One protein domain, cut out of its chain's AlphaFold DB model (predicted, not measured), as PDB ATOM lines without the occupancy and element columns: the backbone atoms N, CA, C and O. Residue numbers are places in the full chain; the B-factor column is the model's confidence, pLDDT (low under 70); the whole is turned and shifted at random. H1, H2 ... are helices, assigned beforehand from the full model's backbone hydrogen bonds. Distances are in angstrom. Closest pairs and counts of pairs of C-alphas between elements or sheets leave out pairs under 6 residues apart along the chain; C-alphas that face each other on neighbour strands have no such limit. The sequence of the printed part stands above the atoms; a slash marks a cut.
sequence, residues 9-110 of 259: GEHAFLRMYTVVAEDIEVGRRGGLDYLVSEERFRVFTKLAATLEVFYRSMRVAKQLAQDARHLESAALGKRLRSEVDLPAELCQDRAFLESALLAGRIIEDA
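AT A GLANCE: This is residues 9 to 110 of the 259 residues of an uncharacterized protein of Ramlibacter sp. B156 (UniProt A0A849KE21). One long helix, H2, forms a spine, and the shorter helices H1, H3 and H5 pack crosswise on its residues 46 to 66, with little H4 covering the cluster away from H2. The other end of H2 reaches out of this cluster as an arm, at whose tip residues 29 to 37 stick out. The 102 printed residues hold five named helices, H1 to H5 in chain order, and no named strand: the class is all helix. With a radius of gyration of the C-alphas of 15.8 A the whole is only just loose, close to compact, and its spans of 55 by 28 by 20 A are only just elongated.

HOW THE PARTS SIT: H2, residues 38 to 67, touches H5, residues 94 to 109, with its residues 57 to 66 alone; the closest C-alphas, of Lys 62 and Gly 104, are 4.0 A apart, at a steep tilt of 66 degrees, the same way. H1, residues 9 to 20, touches residues 46 to 54 of H2, closest at the C-alphas of Tyr 17 and Thr 50, 5.7 A, at a steep tilt of 57 degrees, opposite ways. H3, residues 73 to 83, touches residues 57 to 64 of H2, closest at the C-alphas of Ser 57 and Leu 80, 6.4 A; the tilt of 67 degrees is steep, only just short of about perpendicular, and they run opposite ways. H5 also touches H1, with the C-alphas of Ala 12 and Phe 96 closest at 5.1 A, at a steep tilt of 44 degrees, opposite ways. H3 and H5 touch about perpendicular, at 82 degrees, with the C-alphas of Ser 73 and Leu 97 closest at 5.2 A. The helix packing is mostly crossed, with no shallow tilt among the five touching pairs that have one. H4, residues 88 to 92, touches H3 at the C-alphas of Gly 77 and Cys 91, the closest at 4.2 A, and is apart from H2. Every O i to N i+4 pair is within hydrogen-bond range in H2, H3, H4 and H5, and 7 of 8 are in H1.

IN THESE COORDINATES: H2 is 43.8 A from C-alpha 38 at (-5.147, 40.823, 32.171) to C-alpha 67 at (-29.191, 18.025, 3.536). H5 is 22.5 A long, H1 16.0 A, H3 15.3 A and H4 6.1 A. H1 begins at C-alpha 9, (-17.390, 19.398, 19.211).

THE WHOLE: The C-alphas farthest apart, of Gly 31 and Arg 69, are 55.5 A from each other. The link from H1 to H2 is long, with 17 residues. The printed part has no cut. Low confidence, under 70, falls on residues 27 to 36 and 69 to 71.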
ATOM      1  N   GLY A   9     -17.059  18.001  18.929       97.69
ATOM      2  CA  GLY A   9     -17.390  19.398  19.211       97.69
ATOM      3  C   GLY A   9     -16.245  20.142  19.900       97.69
ATOM      4  O   GLY A   9     -15.848  21.213  19.445       97.69
ATOM      5  N   GLU A  10     -15.645  19.548  20.937       97.69
ATOM      6  CA  GLU A  10     -14.463  20.123  21.590       97.69
ATOM      7  C   GLU A  10     -13.265  20.209  20.643       97.69
ATOM      8  O   GLU A  10     -12.561  21.216  20.641       97.69
ATOM      9  N   HIS A  11     -13.025  19.173  19.836       97.69
ATOM     10  CA  HIS A  11     -11.902  19.157  18.901       97.69
ATOM     11  C   HIS A  11     -12.032  20.275  17.855       97.69
ATOM     12  O   HIS A  11     -11.083  21.030  17.631       97.69
ATOM     13  N   ALA A  12     -13.224  20.442  17.273       98.12
ATOM     14  CA  ALA A  12     -13.519  21.533  16.348       98.12
ATOM     15  C   ALA A  12     -13.394  22.908  17.028       98.12
ATOM     16  O   ALA A  12     -12.770  23.811  16.470       98.12
ATOM     17  N   PHE A  13     -13.930  23.063  18.244       97.69
ATOM     18  CA  PHE A  13     -13.861  24.316  18.997       97.69
ATOM     19  C   PHE A  13     -12.422  24.718  19.317       97.69
ATOM     20  O   PHE A  13     -12.025  25.851  19.071       97.69
ATOM     21  N   LEU A  14     -11.620  23.793  19.846       96.50
ATOM     22  CA  LEU A  14     -10.245  24.068  20.255       96.50
ATOM     23  C   LEU A  14      -9.336  24.398  19.073       96.50
ATOM     24  O   LEU A  14      -8.394  25.169  19.237       96.50
ATOM     25  N   ARG A  15      -9.623  23.839  17.896       96.94
ATOM     26  CA  ARG A  15      -8.911  24.160  16.658       96.94
ATOM     27  C   ARG A  15      -9.344  25.499  16.067       96.94
ATOM     28  O   ARG A  15      -8.510  26.264  15.604       96.94
ATOM     29  N   MET A  16     -10.630  25.834  16.158       96.94
ATOM     30  CA  MET A  16     -11.089  27.189  15.851       96.94
ATOM     31  C   MET A  16     -10.466  28.211  16.803       96.94
ATOM     32  O   MET A  16     -10.028  29.263  16.354       96.94
ATOM     33  N   TYR A  17     -10.380  27.886  18.096       95.50
ATOM     34  CA  TYR A  17      -9.771  28.749  19.098       95.50
ATOM     35  C   TYR A  17      -8.324  29.078  18.743       95.50
ATOM     36  O   TYR A  17      -7.942  30.227  18.881       95.50
ATOM     37  N   THR A  18      -7.513  28.126  18.268       94.50
ATOM     38  CA  THR A  18      -6.115  28.436  17.920       94.50
ATOM     39  C   THR A  18      -5.999  29.461  16.798       94.50
ATOM     40  O   THR A  18      -5.128  30.306  16.883       94.50
ATOM     41  N   VAL A  19      -6.907  29.451  15.820       94.75
ATOM     42  CA  VAL A  19      -6.878  30.414  14.706       94.75
ATOM     43  C   VAL A  19      -7.537  31.737  15.103       94.75
ATOM     44  O   VAL A  19      -6.925  32.795  15.045       94.75
ATOM     45  N   VAL A  20      -8.779  31.694  15.596       92.44
ATOM     46  CA  VAL A  20      -9.552  32.903  15.937       92.44
ATOM     47  C   VAL A  20      -8.922  33.669  17.099       92.44
ATOM     48  O   VAL A  20      -8.961  34.895  17.131       92.44
ATOM     49  N   ALA A  21      -8.350  32.972  18.082       88.94
ATOM     50  CA  ALA A  21      -7.762  33.636  19.235       88.94
ATOM     51  C   ALA A  21      -6.425  34.314  18.919       88.94
ATOM     52  O   ALA A  21      -6.037  35.201  19.683       88.94
ATOM     53  N   GLU A  22      -5.701  33.903  17.875       85.38
ATOM     54  CA  GLU A  22      -4.443  34.541  17.464       85.38
ATOM     55  C   GLU A  22      -4.684  35.939  16.884       85.38
ATOM     56  O   GLU A  22      -3.967  36.865  17.255       85.38
ATOM     57  N   ASP A  23      -5.774  36.126  16.136       83.88
ATOM     58  CA  ASP A  23      -6.149  37.415  15.531       83.88
ATOM     59  C   ASP A  23      -6.716  38.445  16.531       83.88
ATOM     60  O   ASP A  23      -6.921  39.614  16.196       83.88
ATOM     61  N   ILE A  24      -6.996  38.037  17.774       86.75
ATOM     62  CA  ILE A  24      -7.569  38.920  18.797       86.75
ATOM     63  C   ILE A  24      -6.465  39.450  19.710       86.75
ATOM     64  O   ILE A  24      -6.028  38.796  20.672       86.75
ATOM     65  N   GLU A  25      -6.087  40.701  19.467       86.12
ATOM     66  CA  GLU A  25      -5.258  41.479  20.376       86.12
ATOM     67  C   GLU A  25      -6.110  42.123  21.471       86.12
ATOM     68  O   GLU A  25      -6.897  43.043  21.248       86.12
ATOM     69  N   VAL A  26      -5.931  41.642  22.700       80.69
ATOM     70  CA  VAL A  26      -6.505  42.271  23.890       80.69
ATOM     71  C   VAL A  26      -5.399  43.068  24.561       80.69
ATOM     72  O   VAL A  26      -4.578  42.512  25.289       80.69
ATOM     73  N   GLY A  27      -5.350  44.362  24.258       69.25
ATOM     74  CA  GLY A  27      -4.445  45.316  24.891       69.25
ATOM     75  C   GLY A  27      -5.128  46.088  26.017       69.25
ATOM     76  O   GLY A  27      -6.333  46.341  25.977       69.25
ATOM     77  N   ARG A  28      -4.350  46.502  27.019       67.06
ATOM     78  CA  ARG A  28      -4.790  47.442  28.058       67.06
ATOM     79  C   ARG A  28      -4.232  48.838  27.817       67.06
ATOM     80  O   ARG A  28      -3.109  49.003  27.354       67.06
ATOM     81  N   ARG A  29      -5.000  49.852  28.223       63.34
ATOM     82  CA  ARG A  29      -4.494  51.201  28.515       63.34
ATOM     83  C   ARG A  29      -4.722  51.482  30.009       63.34
ATOM     84  O   ARG A  29      -5.848  51.783  30.389       63.34
ATOM     85  N   GLY A  30      -3.682  51.376  30.847       63.03
ATOM     86  CA  GLY A  30      -3.709  51.773  32.273       63.03
ATOM     87  C   GLY A  30      -3.741  50.638  33.321       63.03
ATOM     88  O   GLY A  30      -3.895  49.469  32.978       63.03
ATOM     89  N   GLY A  31      -3.583  51.007  34.605       60.22
ATOM     90  CA  GLY A  31      -3.316  50.121  35.758       60.22
ATOM     91  C   GLY A  31      -4.542  49.662  36.562       60.22
ATOM     92  O   GLY A  31      -4.648  49.940  37.755       60.22
ATOM     93  N   LEU A  32      -5.469  48.946  35.922       62.78
ATOM     94  CA  LEU A  32      -6.637  48.329  36.576       62.78
ATOM     95  C   LEU A  32      -6.397  46.853  36.945       62.78
ATOM     96  O   LEU A  32      -7.324  46.041  36.938       62.78
ATOM     97  N   ASP A  33      -5.153  46.482  37.254       64.88
ATOM     98  CA  ASP A  33      -4.781  45.096  37.589       64.88
ATOM     99  C   ASP A  33      -5.458  44.593  38.870       64.88
ATOM    100  O   ASP A  33      -5.633  43.392  39.048       64.88
ATOM    101  N   TYR A  34      -5.919  45.523  39.710       61.22
ATOM    102  CA  TYR A  34      -6.723  45.249  40.898       61.22
ATOM    103  C   TYR A  34      -8.211  44.964  40.606       61.22
ATOM    104  O   TYR A  34      -8.924  44.583  41.529       61.22
ATOM    105  N   LEU A  35      -8.696  45.202  39.375       60.25
ATOM    106  CA  LEU A  35     -10.104  44.989  38.984       60.25
ATOM    107  C   LEU A  35     -10.326  43.817  38.037       60.25
ATOM    108  O   LEU A  35     -11.442  43.309  37.975       60.25
ATOM    109  N   VAL A  36      -9.338  43.468  37.207       67.88
ATOM    110  CA  VAL A  36      -9.383  42.254  36.381       67.88
ATOM    111  C   VAL A  36      -7.948  41.792  36.119       67.88
ATOM    112  O   VAL A  36      -7.093  42.597  35.749       67.88
ATOM    113  N   SER A  37      -7.676  40.492  36.215       76.12
ATOM    114  CA  SER A  37      -6.430  39.908  35.693       76.12
ATOM    115  C   SER A  37      -6.378  40.039  34.163       76.12
ATOM    116  O   SER A  37      -7.282  39.562  33.476       76.12
ATOM    117  N   GLU A  38      -5.318  40.653  33.623       77.75
ATOM    118  CA  GLU A  38      -5.147  40.823  32.171       77.75
ATOM    119  C   GLU A  38      -5.175  39.479  31.434       77.75
ATOM    120  O   GLU A  38      -5.902  39.317  30.454       77.75
ATOM    121  N   GLU A  39      -4.428  38.496  31.934       80.44
ATOM    122  CA  GLU A  39      -4.373  37.150  31.364       80.44
ATOM    123  C   GLU A  39      -5.770  36.526  31.276       80.44
ATOM    124  O   GLU A  39      -6.190  36.054  30.217       80.44
ATOM    125  N   ARG A  40      -6.541  36.581  32.368       77.81
ATOM    126  CA  ARG A  40      -7.891  36.005  32.403       77.81
ATOM    127  C   ARG A  40      -8.859  36.758  31.506       77.81
ATOM    128  O   ARG A  40      -9.674  36.121  30.847       77.81
ATOM    129  N   PHE A  41      -8.759  38.083  31.443       80.19
ATOM    130  CA  PHE A  41      -9.572  38.897  30.543       80.19
ATOM    131  C   PHE A  41      -9.266  38.607  29.070       80.19
ATOM    132  O   PHE A  41     -10.173  38.511  28.241       80.19
ATOM    133  N   ARG A  42      -7.988  38.397  28.742       84.50
ATOM    134  CA  ARG A  42      -7.541  37.988  27.411       84.50
ATOM    135  C   ARG A  42      -8.100  36.614  27.044       84.50
ATOM    136  O   ARG A  42      -8.689  36.467  25.976       84.50
ATOM    137  N   VAL A  43      -7.975  35.628  27.938       85.19
ATOM    138  CA  VAL A  43      -8.544  34.280  27.753       85.19
ATOM    139  C   VAL A  43     -10.058  34.346  27.570       85.19
ATOM    140  O   VAL A  43     -10.582  33.741  26.637       85.19
ATOM    141  N   PHE A  44     -10.748  35.099  28.426       85.12
ATOM    142  CA  PHE A  44     -12.190  35.312  28.364       85.12
ATOM    143  C   PHE A  44     -12.638  35.861  27.013       85.12
ATOM    144  O   PHE A  44     -13.496  35.275  26.362       85.12
ATOM    145  N   THR A  45     -12.031  36.968  26.586       86.50
ATOM    146  CA  THR A  45     -12.383  37.658  25.342       86.50
ATOM    147  C   THR A  45     -12.185  36.733  24.144       86.50
ATOM    148  O   THR A  45     -13.075  36.602  23.306       86.50
ATOM    149  N   LYS A  46     -11.058  36.013  24.111       91.50
ATOM    150  CA  LYS A  46     -10.762  35.016  23.074       91.50
ATOM    151  C   LYS A  46     -11.777  33.869  23.075       91.50
ATOM    152  O   LYS A  46     -12.246  33.471  22.011       91.50
ATOM    153  N   LEU A  47     -12.151  33.354  24.249       90.69
ATOM    154  CA  LEU A  47     -13.170  32.306  24.388       90.69
ATOM    155  C   LEU A  47     -14.544  32.777  23.908       90.69
ATOM    156  O   LEU A  47     -15.191  32.062  23.150       90.69
ATOM    157  N   ALA A  48     -14.974  33.968  24.329       89.69
ATOM    158  CA  ALA A  48     -16.265  34.543  23.969       89.69
ATOM    159  C   ALA A  48     -16.382  34.758  22.452       89.69
ATOM    160  O   ALA A  48     -17.349  34.309  21.840       89.69
ATOM    161  N   ALA A  49     -15.364  35.366  21.836       92.06
ATOM    162  CA  ALA A  49     -15.325  35.576  20.391       92.06
ATOM    163  C   ALA A  49     -15.305  34.249  19.614       92.06
ATOM    164  O   ALA A  49     -16.070  34.074  18.668       92.06
ATOM    165  N   THR A  50     -14.488  33.284  20.053       95.12
ATOM    166  CA  THR A  50     -14.437  31.953  19.428       95.12
ATOM    167  C   THR A  50     -15.789  31.252  19.519       95.12
ATOM    168  O   THR A  50     -16.238  30.675  18.536       95.12
ATOM    169  N   LEU A  51     -16.463  31.307  20.673       93.50
ATOM    170  CA  LEU A  51     -17.775  30.685  20.855       93.50
ATOM    171  C   LEU A  51     -18.819  31.257  19.902       93.50
ATOM    172  O   LEU A  51     -19.556  30.483  19.301       93.50
ATOM    173  N   GLU A  52     -18.861  32.577  19.727       92.31
ATOM    174  CA  GLU A  52     -19.809  33.223  18.814       92.31
ATOM    175  C   GLU A  52     -19.640  32.726  17.370       92.31
ATOM    176  O   GLU A  52     -20.612  32.333  16.717       92.31
ATOM    177  N   VAL A  53     -18.397  32.670  16.882       95.38
ATOM    178  CA  VAL A  53     -18.091  32.125  15.550       95.38
ATOM    179  C   VAL A  53     -18.423  30.631  15.496       95.38
ATOM    180  O   VAL A  53     -19.066  30.167  14.551       95.38
ATOM    181  N   PHE A  54     -18.078  29.882  16.545       97.19
ATOM    182  CA  PHE A  54     -18.311  28.446  16.636       97.19
ATOM    183  C   PHE A  54     -19.798  28.083  16.579       97.19
ATOM    184  O   PHE A  54     -20.168  27.179  15.832       97.19
ATOM    185  N   TYR A  55     -20.672  28.805  17.289       95.81
ATOM    186  CA  TYR A  55     -22.123  28.592  17.229       95.81
ATOM    187  C   TYR A  55     -22.658  28.732  15.802       95.81
ATOM    188  O   TYR A  55     -23.444  27.897  15.339       95.81
ATOM    189  N   ARG A  56     -22.208  29.762  15.076       96.75
ATOM    190  CA  ARG A  56     -22.595  29.983  13.676       96.75
ATOM    191  C   ARG A  56     -22.090  28.849  12.786       96.75
ATOM    192  O   ARG A  56     -22.860  28.338  11.975       96.75
ATOM    193  N   SER A  57     -20.849  28.400  12.982       97.62
ATOM    194  CA  SER A  57     -20.286  27.265  12.242       97.62
ATOM    195  C   SER A  57     -21.014  25.950  12.518       97.62
ATOM    196  O   SER A  57     -21.302  25.210  11.579       97.62
ATOM    197  N   MET A  58     -21.376  25.667  13.772       97.19
ATOM    198  CA  MET A  58     -22.139  24.466  14.132       97.19
ATOM    199  C   MET A  58     -23.544  24.474  13.527       97.19
ATOM    200  O   MET A  58     -24.031  23.426  13.109       97.19
ATOM    201  N   ARG A  59     -24.180  25.647  13.398       96.19
ATOM    202  CA  ARG A  59     -25.461  25.780  12.688       96.19
ATOM    203  C   ARG A  59     -25.336  25.406  11.208       96.19
ATOM    204  O   ARG A  59     -26.175  24.658  10.715       96.19
ATOM    205  N   VAL A  60     -24.293  25.878  10.521       96.25
ATOM    206  CA  VAL A  60     -24.025  25.522   9.112       96.25
ATOM    207  C   VAL A  60     -23.705  24.031   8.977       96.25
ATOM    208  O   VAL A  60     -24.243  23.361   8.099       96.25
ATOM    209  N   ALA A  61     -22.881  23.484   9.875       95.81
ATOM    210  CA  ALA A  61     -22.542  22.063   9.876       95.81
ATOM    211  C   ALA A  61     -23.769  21.169  10.106       95.81
ATOM    212  O   ALA A  61     -23.927  20.161   9.417       95.81
ATOM    213  N   LYS A  62     -24.660  21.557  11.028       95.31
ATOM    214  CA  LYS A  62     -25.943  20.885  11.265       95.31
ATOM    215  C   LYS A  62     -26.815  20.884  10.009       95.31
ATOM    216  O   LYS A  62     -27.288  19.829   9.610       95.31
ATOM    217  N   GLN A  63     -27.001  22.041   9.371       93.56
ATOM    218  CA  GLN A  63     -27.794  22.141   8.138       93.56
ATOM    219  C   GLN A  63     -27.230  21.243   7.036       93.56
ATOM    220  O   GLN A  63     -27.959  20.472   6.428       93.56
ATOM    221  N   LEU A  64     -25.912  21.268   6.830       91.81
ATOM    222  CA  LEU A  64     -25.293  20.397   5.837       91.81
ATOM    223  C   LEU A  64     -25.513  18.910   6.166       91.81
ATOM    224  O   LEU A  64     -25.770  18.124   5.259       91.81
ATOM    225  N   ALA A  65     -25.452  18.535   7.450       89.62
ATOM    226  CA  ALA A  65     -25.743  17.180   7.918       89.62
ATOM    227  C   ALA A  65     -27.194  16.735   7.664       89.62
ATOM    228  O   ALA A  65     -27.410  15.550   7.416       89.62
ATOM    229  N   GLN A  66     -28.154  17.663   7.680       87.25
ATOM    230  CA  GLN A  66     -29.548  17.408   7.299       87.25
ATOM    231  C   GLN A  66     -29.692  17.170   5.792       87.25
ATOM    232  O   GLN A  66     -30.386  16.246   5.367       87.25
ATOM    233  N   ASP A  67     -29.012  17.989   4.988       82.75
ATOM    234  CA  ASP A  67     -29.191  18.025   3.536       82.75
ATOM    235  C   ASP A  67     -28.542  16.831   2.812       82.75
ATOM    236  O   ASP A  67     -28.974  16.447   1.722       82.75
ATOM    237  N   ALA A  68     -27.494  16.227   3.387       73.44
ATOM    238  CA  ALA A  68     -26.667  15.253   2.681       73.44
ATOM    239  C   ALA A  68     -26.426  13.947   3.457       73.44
ATOM    240  O   ALA A  68     -25.798  13.912   4.517       73.44
ATOM    241  N   ARG A  69     -26.812  12.820   2.835       65.94
ATOM    242  CA  ARG A  69     -26.490  11.458   3.313       65.94
ATOM    243  C   ARG A  69     -24.978  11.192   3.369       65.94
ATOM    244  O   ARG A  69     -24.507  10.465   4.244       65.94
ATOM    245  N   HIS A  70     -24.209  11.820   2.477       69.31
ATOM    246  CA  HIS A  70     -22.748  11.783   2.457       69.31
ATOM    247  C   HIS A  70     -22.212  13.200   2.597       69.31
ATOM    248  O   HIS A  70     -22.489  14.060   1.769       69.31
ATOM    249  N   LEU A  71     -21.468  13.438   3.673       68.25
ATOM    250  CA  LEU A  71     -20.939  14.751   3.975       68.25
ATOM    251  C   LEU A  71     -19.479  14.829   3.552       68.25
ATOM    252  O   LEU A  71     -18.632  14.139   4.117       68.25
ATOM    253  N   GLU A  72     -19.190  15.682   2.577       85.75
ATOM    254  CA  GLU A  72     -17.818  16.020   2.219       85.75
ATOM    255  C   GLU A  72     -17.352  17.221   3.042       85.75
ATOM    256  O   GLU A  72     -17.959  18.295   3.013       85.75
ATOM    257  N   SER A  73     -16.238  17.065   3.759       88.38
ATOM    258  CA  SER A  73     -15.636  18.136   4.563       88.38
ATOM    259  C   SER A  73     -15.305  19.380   3.724       88.38
ATOM    260  O   SER A  73     -15.489  20.503   4.187       88.38
ATOM    261  N   ALA A  74     -14.925  19.206   2.453       91.31
ATOM    262  CA  ALA A  74     -14.667  20.311   1.526       91.31
ATOM    263  C   ALA A  74     -15.917  21.160   1.220       91.31
ATOM    264  O   ALA A  74     -15.811  22.377   1.049       91.31
ATOM    265  N   ALA A  75     -17.106  20.547   1.167       92.75
ATOM    266  CA  ALA A  75     -18.358  21.278   0.982       92.75
ATOM    267  C   ALA A  75     -18.676  22.147   2.208       92.75
ATOM    268  O   ALA A  75     -19.088  23.299   2.055       92.75
ATOM    269  N   LEU A  76     -18.402  21.634   3.415       95.31
ATOM    270  CA  LEU A  76     -18.523  22.409   4.649       95.31
ATOM    271  C   LEU A  76     -17.590  23.624   4.640       95.31
ATOM    272  O   LEU A  76     -18.045  24.726   4.929       95.31
ATOM    273  N   GLY A  77     -16.322  23.453   4.254       96.50
ATOM    274  CA  GLY A  77     -15.358  24.558   4.190       96.50
ATOM    275  C   GLY A  77     -15.818  25.697   3.277       96.50
ATOM    276  O   GLY A  77     -15.773  26.862   3.670       96.50
ATOM    277  N   LYS A  78     -16.363  25.371   2.096       95.69
ATOM    278  CA  LYS A  78     -16.935  26.366   1.170       95.69
ATOM    279  C   LYS A  78     -18.102  27.136   1.797       95.69
ATOM    280  O   LYS A  78     -18.121  28.360   1.711       95.69
ATOM    281  N   ARG A  79     -19.038  26.437   2.454       95.88
ATOM    282  CA  ARG A  79     -20.189  27.070   3.122       95.88
ATOM    283  C   ARG A  79     -19.770  27.931   4.309       95.88
ATOM    284  O   ARG A  79     -20.257  29.045   4.454       95.88
ATOM    285  N   LEU A  80     -18.842  27.452   5.139       96.56
ATOM    286  CA  LEU A  80     -18.322  28.220   6.274       96.56
ATOM    287  C   LEU A  80     -17.634  29.507   5.815       96.56
ATOM    288  O   LEU A  80     -17.827  30.551   6.436       96.56
ATOM    289  N   ARG A  81     -16.902  29.459   4.695       96.50
ATOM    290  CA  ARG A  81     -16.310  30.654   4.089       96.50
ATOM    291  C   ARG A  81     -17.372  31.649   3.624       96.50
ATOM    292  O   ARG A  81     -17.215  32.834   3.870       96.50
ATOM    293  N   SER A  82     -18.435  31.193   2.963       96.56
ATOM    294  CA  SER A  82     -19.458  32.092   2.409       96.56
ATOM    295  C   SER A  82     -20.471  32.607   3.433       96.56
ATOM    296  O   SER A  82     -20.964  33.718   3.286       96.56
ATOM    297  N   GLU A  83     -20.826  31.805   4.441       96.44
ATOM    298  CA  GLU A  83     -21.929  32.103   5.371       96.44
ATOM    299  C   GLU A  83     -21.463  32.628   6.734       96.44
ATOM    300  O   GLU A  83     -22.214  33.330   7.412       96.44
ATOM    301  N   VAL A  84     -20.253  32.260   7.169       95.88
ATOM    302  CA  VAL A  84     -19.694  32.641   8.480       95.88
ATOM    303  C   VAL A  84     -18.481  33.564   8.331       95.88
ATOM    304  O   VAL A  84     -18.037  34.131   9.322       95.88
ATOM    305  N   ASP A  85     -17.972  33.731   7.106       95.31
ATOM    306  CA  ASP A  85     -16.720  34.436   6.801       95.31
ATOM    307  C   ASP A  85     -15.520  33.865   7.574       95.31
ATOM    308  O   ASP A  85     -14.665  34.568   8.108       95.31
ATOM    309  N   LEU A  86     -15.477  32.533   7.683       95.19
ATOM    310  CA  LEU A  86     -14.439  31.856   8.452       95.19
ATOM    311  C   LEU A  86     -13.064  31.971   7.743       95.19
ATOM    312  O   LEU A  86     -13.001  31.875   6.504       95.19
ATOM    313  N   PRO A  87     -11.946  32.140   8.483       94.94
ATOM    314  CA  PRO A  87     -10.603  32.215   7.909       94.94
ATOM    315  C   PRO A  87     -10.284  31.069   6.943       94.94
ATOM    316  O   PRO A  87     -10.724  29.932   7.132       94.94
ATOM    317  N   ALA A  88      -9.513  31.371   5.893       95.44
ATOM    318  CA  ALA A  88      -9.177  30.402   4.849       95.44
ATOM    319  C   ALA A  88      -8.431  29.190   5.422       95.44
ATOM    320  O   ALA A  88      -8.686  28.071   4.988       95.44
ATOM    321  N   GLU A  89      -7.593  29.422   6.436       96.50
ATOM    322  CA  GLU A  89      -6.901  28.384   7.196       96.50
ATOM    323  C   GLU A  89      -7.882  27.333   7.733       96.50
ATOM    324  O   GLU A  89      -7.774  26.164   7.378       96.50
ATOM    325  N   LEU A  90      -8.914  27.741   8.481       96.62
ATOM    326  CA  LEU A  90      -9.932  26.818   8.998       96.62
ATOM    327  C   LEU A  90     -10.780  26.195   7.883       96.62
ATOM    328  O   LEU A  90     -11.120  25.017   7.946       96.62
ATOM    329  N   CYS A  91     -11.108  26.955   6.837       96.94
ATOM    330  CA  CYS A  91     -11.890  26.456   5.701       96.94
ATOM    331  C   CYS A  91     -11.149  25.418   4.841       96.94
ATOM    332  O   CYS A  91     -11.782  24.756   4.017       96.94
ATOM    333  N   GLN A  92      -9.833  25.288   5.004       96.31
ATOM    334  CA  GLN A  92      -8.985  24.297   4.332       96.31
ATOM    335  C   GLN A  92      -8.471  23.225   5.303       96.31
ATOM    336  O   GLN A  92      -7.921  22.204   4.884       96.31
ATOM    337  N   ASP A  93      -8.682  23.425   6.600       97.31
ATOM    338  CA  ASP A  93      -8.247  22.524   7.645       97.31
ATOM    339  C   ASP A  93      -9.124  21.272   7.705       97.31
ATOM    340  O   ASP A  93     -10.212  21.243   8.289       97.31
ATOM    341  N   ARG A  94      -8.617  20.189   7.116       96.62
ATOM    342  CA  ARG A  94      -9.322  18.909   7.053       96.62
ATOM    343  C   ARG A  94      -9.766  18.400   8.428       96.62
ATOM    344  O   ARG A  94     -10.894  17.929   8.551       96.62
ATOM    345  N   ALA A  95      -8.915  18.499   9.447       96.44
ATOM    346  CA  ALA A  95      -9.212  17.951  10.768       96.44
ATOM    347  C   ALA A  95     -10.302  18.762  11.482       96.44
ATOM    348  O   ALA A  95     -11.183  18.184  12.128       96.44
ATOM    349  N   PHE A  96     -10.272  20.090  11.345       97.56
ATOM    350  CA  PHE A  96     -11.350  20.958  11.813       97.56
ATOM    351  C   PHE A  96     -12.667  20.632  11.103       97.56
ATOM    352  O   PHE A  96     -13.671  20.397  11.772       97.56
ATOM    353  N   LEU A  97     -12.660  20.559   9.769       97.38
ATOM    354  CA  LEU A  97     -13.869  20.330   8.976       97.38
ATOM    355  C   LEU A  97     -14.492  18.960   9.252       97.38
ATOM    356  O   LEU A  97     -15.703  18.877   9.426       97.38
ATOM    357  N   GLU A  98     -13.693  17.894   9.341       96.12
ATOM    358  CA  GLU A  98     -14.187  16.557   9.699       96.12
ATOM    359  C   GLU A  98     -14.815  16.550  11.101       96.12
ATOM    360  O   GLU A  98     -15.923  16.044  11.281       96.12
ATOM    361  N   SER A  99     -14.162  17.189  12.078       97.25
ATOM    362  CA  SER A  99     -14.685  17.291  13.448       97.25
ATOM    363  C   SER A  99     -15.977  18.110  13.509       97.25
ATOM    364  O   SER A  99     -16.945  17.692  14.137       97.25
ATOM    365  N   ALA A 100     -16.025  19.255  12.822       97.44
ATOM    366  CA  ALA A 100     -17.197  20.122  12.762       97.44
ATOM    367  C   ALA A 100     -18.389  19.426  12.090       97.44
ATOM    368  O   ALA A 100     -19.532  19.599  12.505       97.44
ATOM    369  N   LEU A 101     -18.126  18.603  11.080       95.50
ATOM    370  CA  LEU A 101     -19.147  17.865  10.352       95.50
ATOM    371  C   LEU A 101     -19.751  16.731  11.187       95.50
ATOM    372  O   LEU A 101     -20.970  16.557  11.216       95.50
ATOM    373  N   LEU A 102     -18.907  15.993  11.913       95.31
ATOM    374  CA  LEU A 102     -19.349  14.983  12.878       95.31
ATOM    375  C   LEU A 102     -20.117  15.626  14.037       95.31
ATOM    376  O   LEU A 102     -21.185  15.140  14.403       95.31
ATOM    377  N   ALA A 103     -19.640  16.764  14.549       96.50
ATOM    378  CA  ALA A 103     -20.363  17.576  15.523       96.50
ATOM    379  C   ALA A 103     -21.745  18.002  14.993       96.50
ATOM    380  O   ALA A 103     -22.740  17.836  15.693       96.50
ATOM    381  N   GLY A 104     -21.831  18.461  13.740       95.88
ATOM    382  CA  GLY A 104     -23.093  18.785  13.067       95.88
ATOM    383  C   GLY A 104     -24.075  17.611  13.029       95.88
ATOM    384  O   GLY A 104     -25.248  17.791  13.353       95.88
ATOM    385  N   ARG A 105     -23.593  16.395  12.727       94.19
ATOM    386  CA  ARG A 105     -24.408  15.166  12.785       94.19
ATOM    387  C   ARG A 105     -24.901  14.853  14.190       94.19
ATOM    388  O   ARG A 105     -26.056  14.491  14.354       94.19
ATOM    389  N   ILE A 106     -24.048  14.999  15.203       94.81
ATOM    390  CA  ILE A 106     -24.425  14.774  16.607       94.81
ATOM    391  C   ILE A 106     -25.531  15.745  17.036       94.81
ATOM    392  O   ILE A 106     -26.490  15.336  17.690       94.81
ATOM    393  N   ILE A 107     -25.402  17.019  16.651       95.12
ATOM    394  CA  ILE A 107     -26.406  18.053  16.928       95.12
ATOM    395  C   ILE A 107     -27.728  17.718  16.231       95.12
ATOM    396  O   ILE A 107     -28.788  17.974  16.800       95.12
ATOM    397  N   GLU A 108     -27.670  17.180  15.012       93.81
ATOM    398  CA  GLU A 108     -28.865  16.808  14.257       93.81
ATOM    399  C   GLU A 108     -29.560  15.570  14.816       93.81
ATOM    400  O   GLU A 108     -30.761  15.600  15.073       93.81
ATOM    401  N   ASP A 109     -28.803  14.506  15.068       90.94
ATOM    402  CA  ASP A 109     -29.338  13.258  15.605       90.94
ATOM    403  C   ASP A 109     -29.939  13.454  17.004       90.94
ATOM    404  O   ASP A 109     -30.876  12.744  17.368       90.94
ATOM    405  N   ALA A 110     -29.366  14.370  17.800       83.44
ATOM    406  CA  ALA A 110     -29.782  14.741  19.156       83.44
ATOM    407  C   ALA A 110     -30.205  13.548  20.045       83.44
ATOM    408  O   ALA A 110     -31.124  13.642  20.864       83.44
TER     409      ALA A 110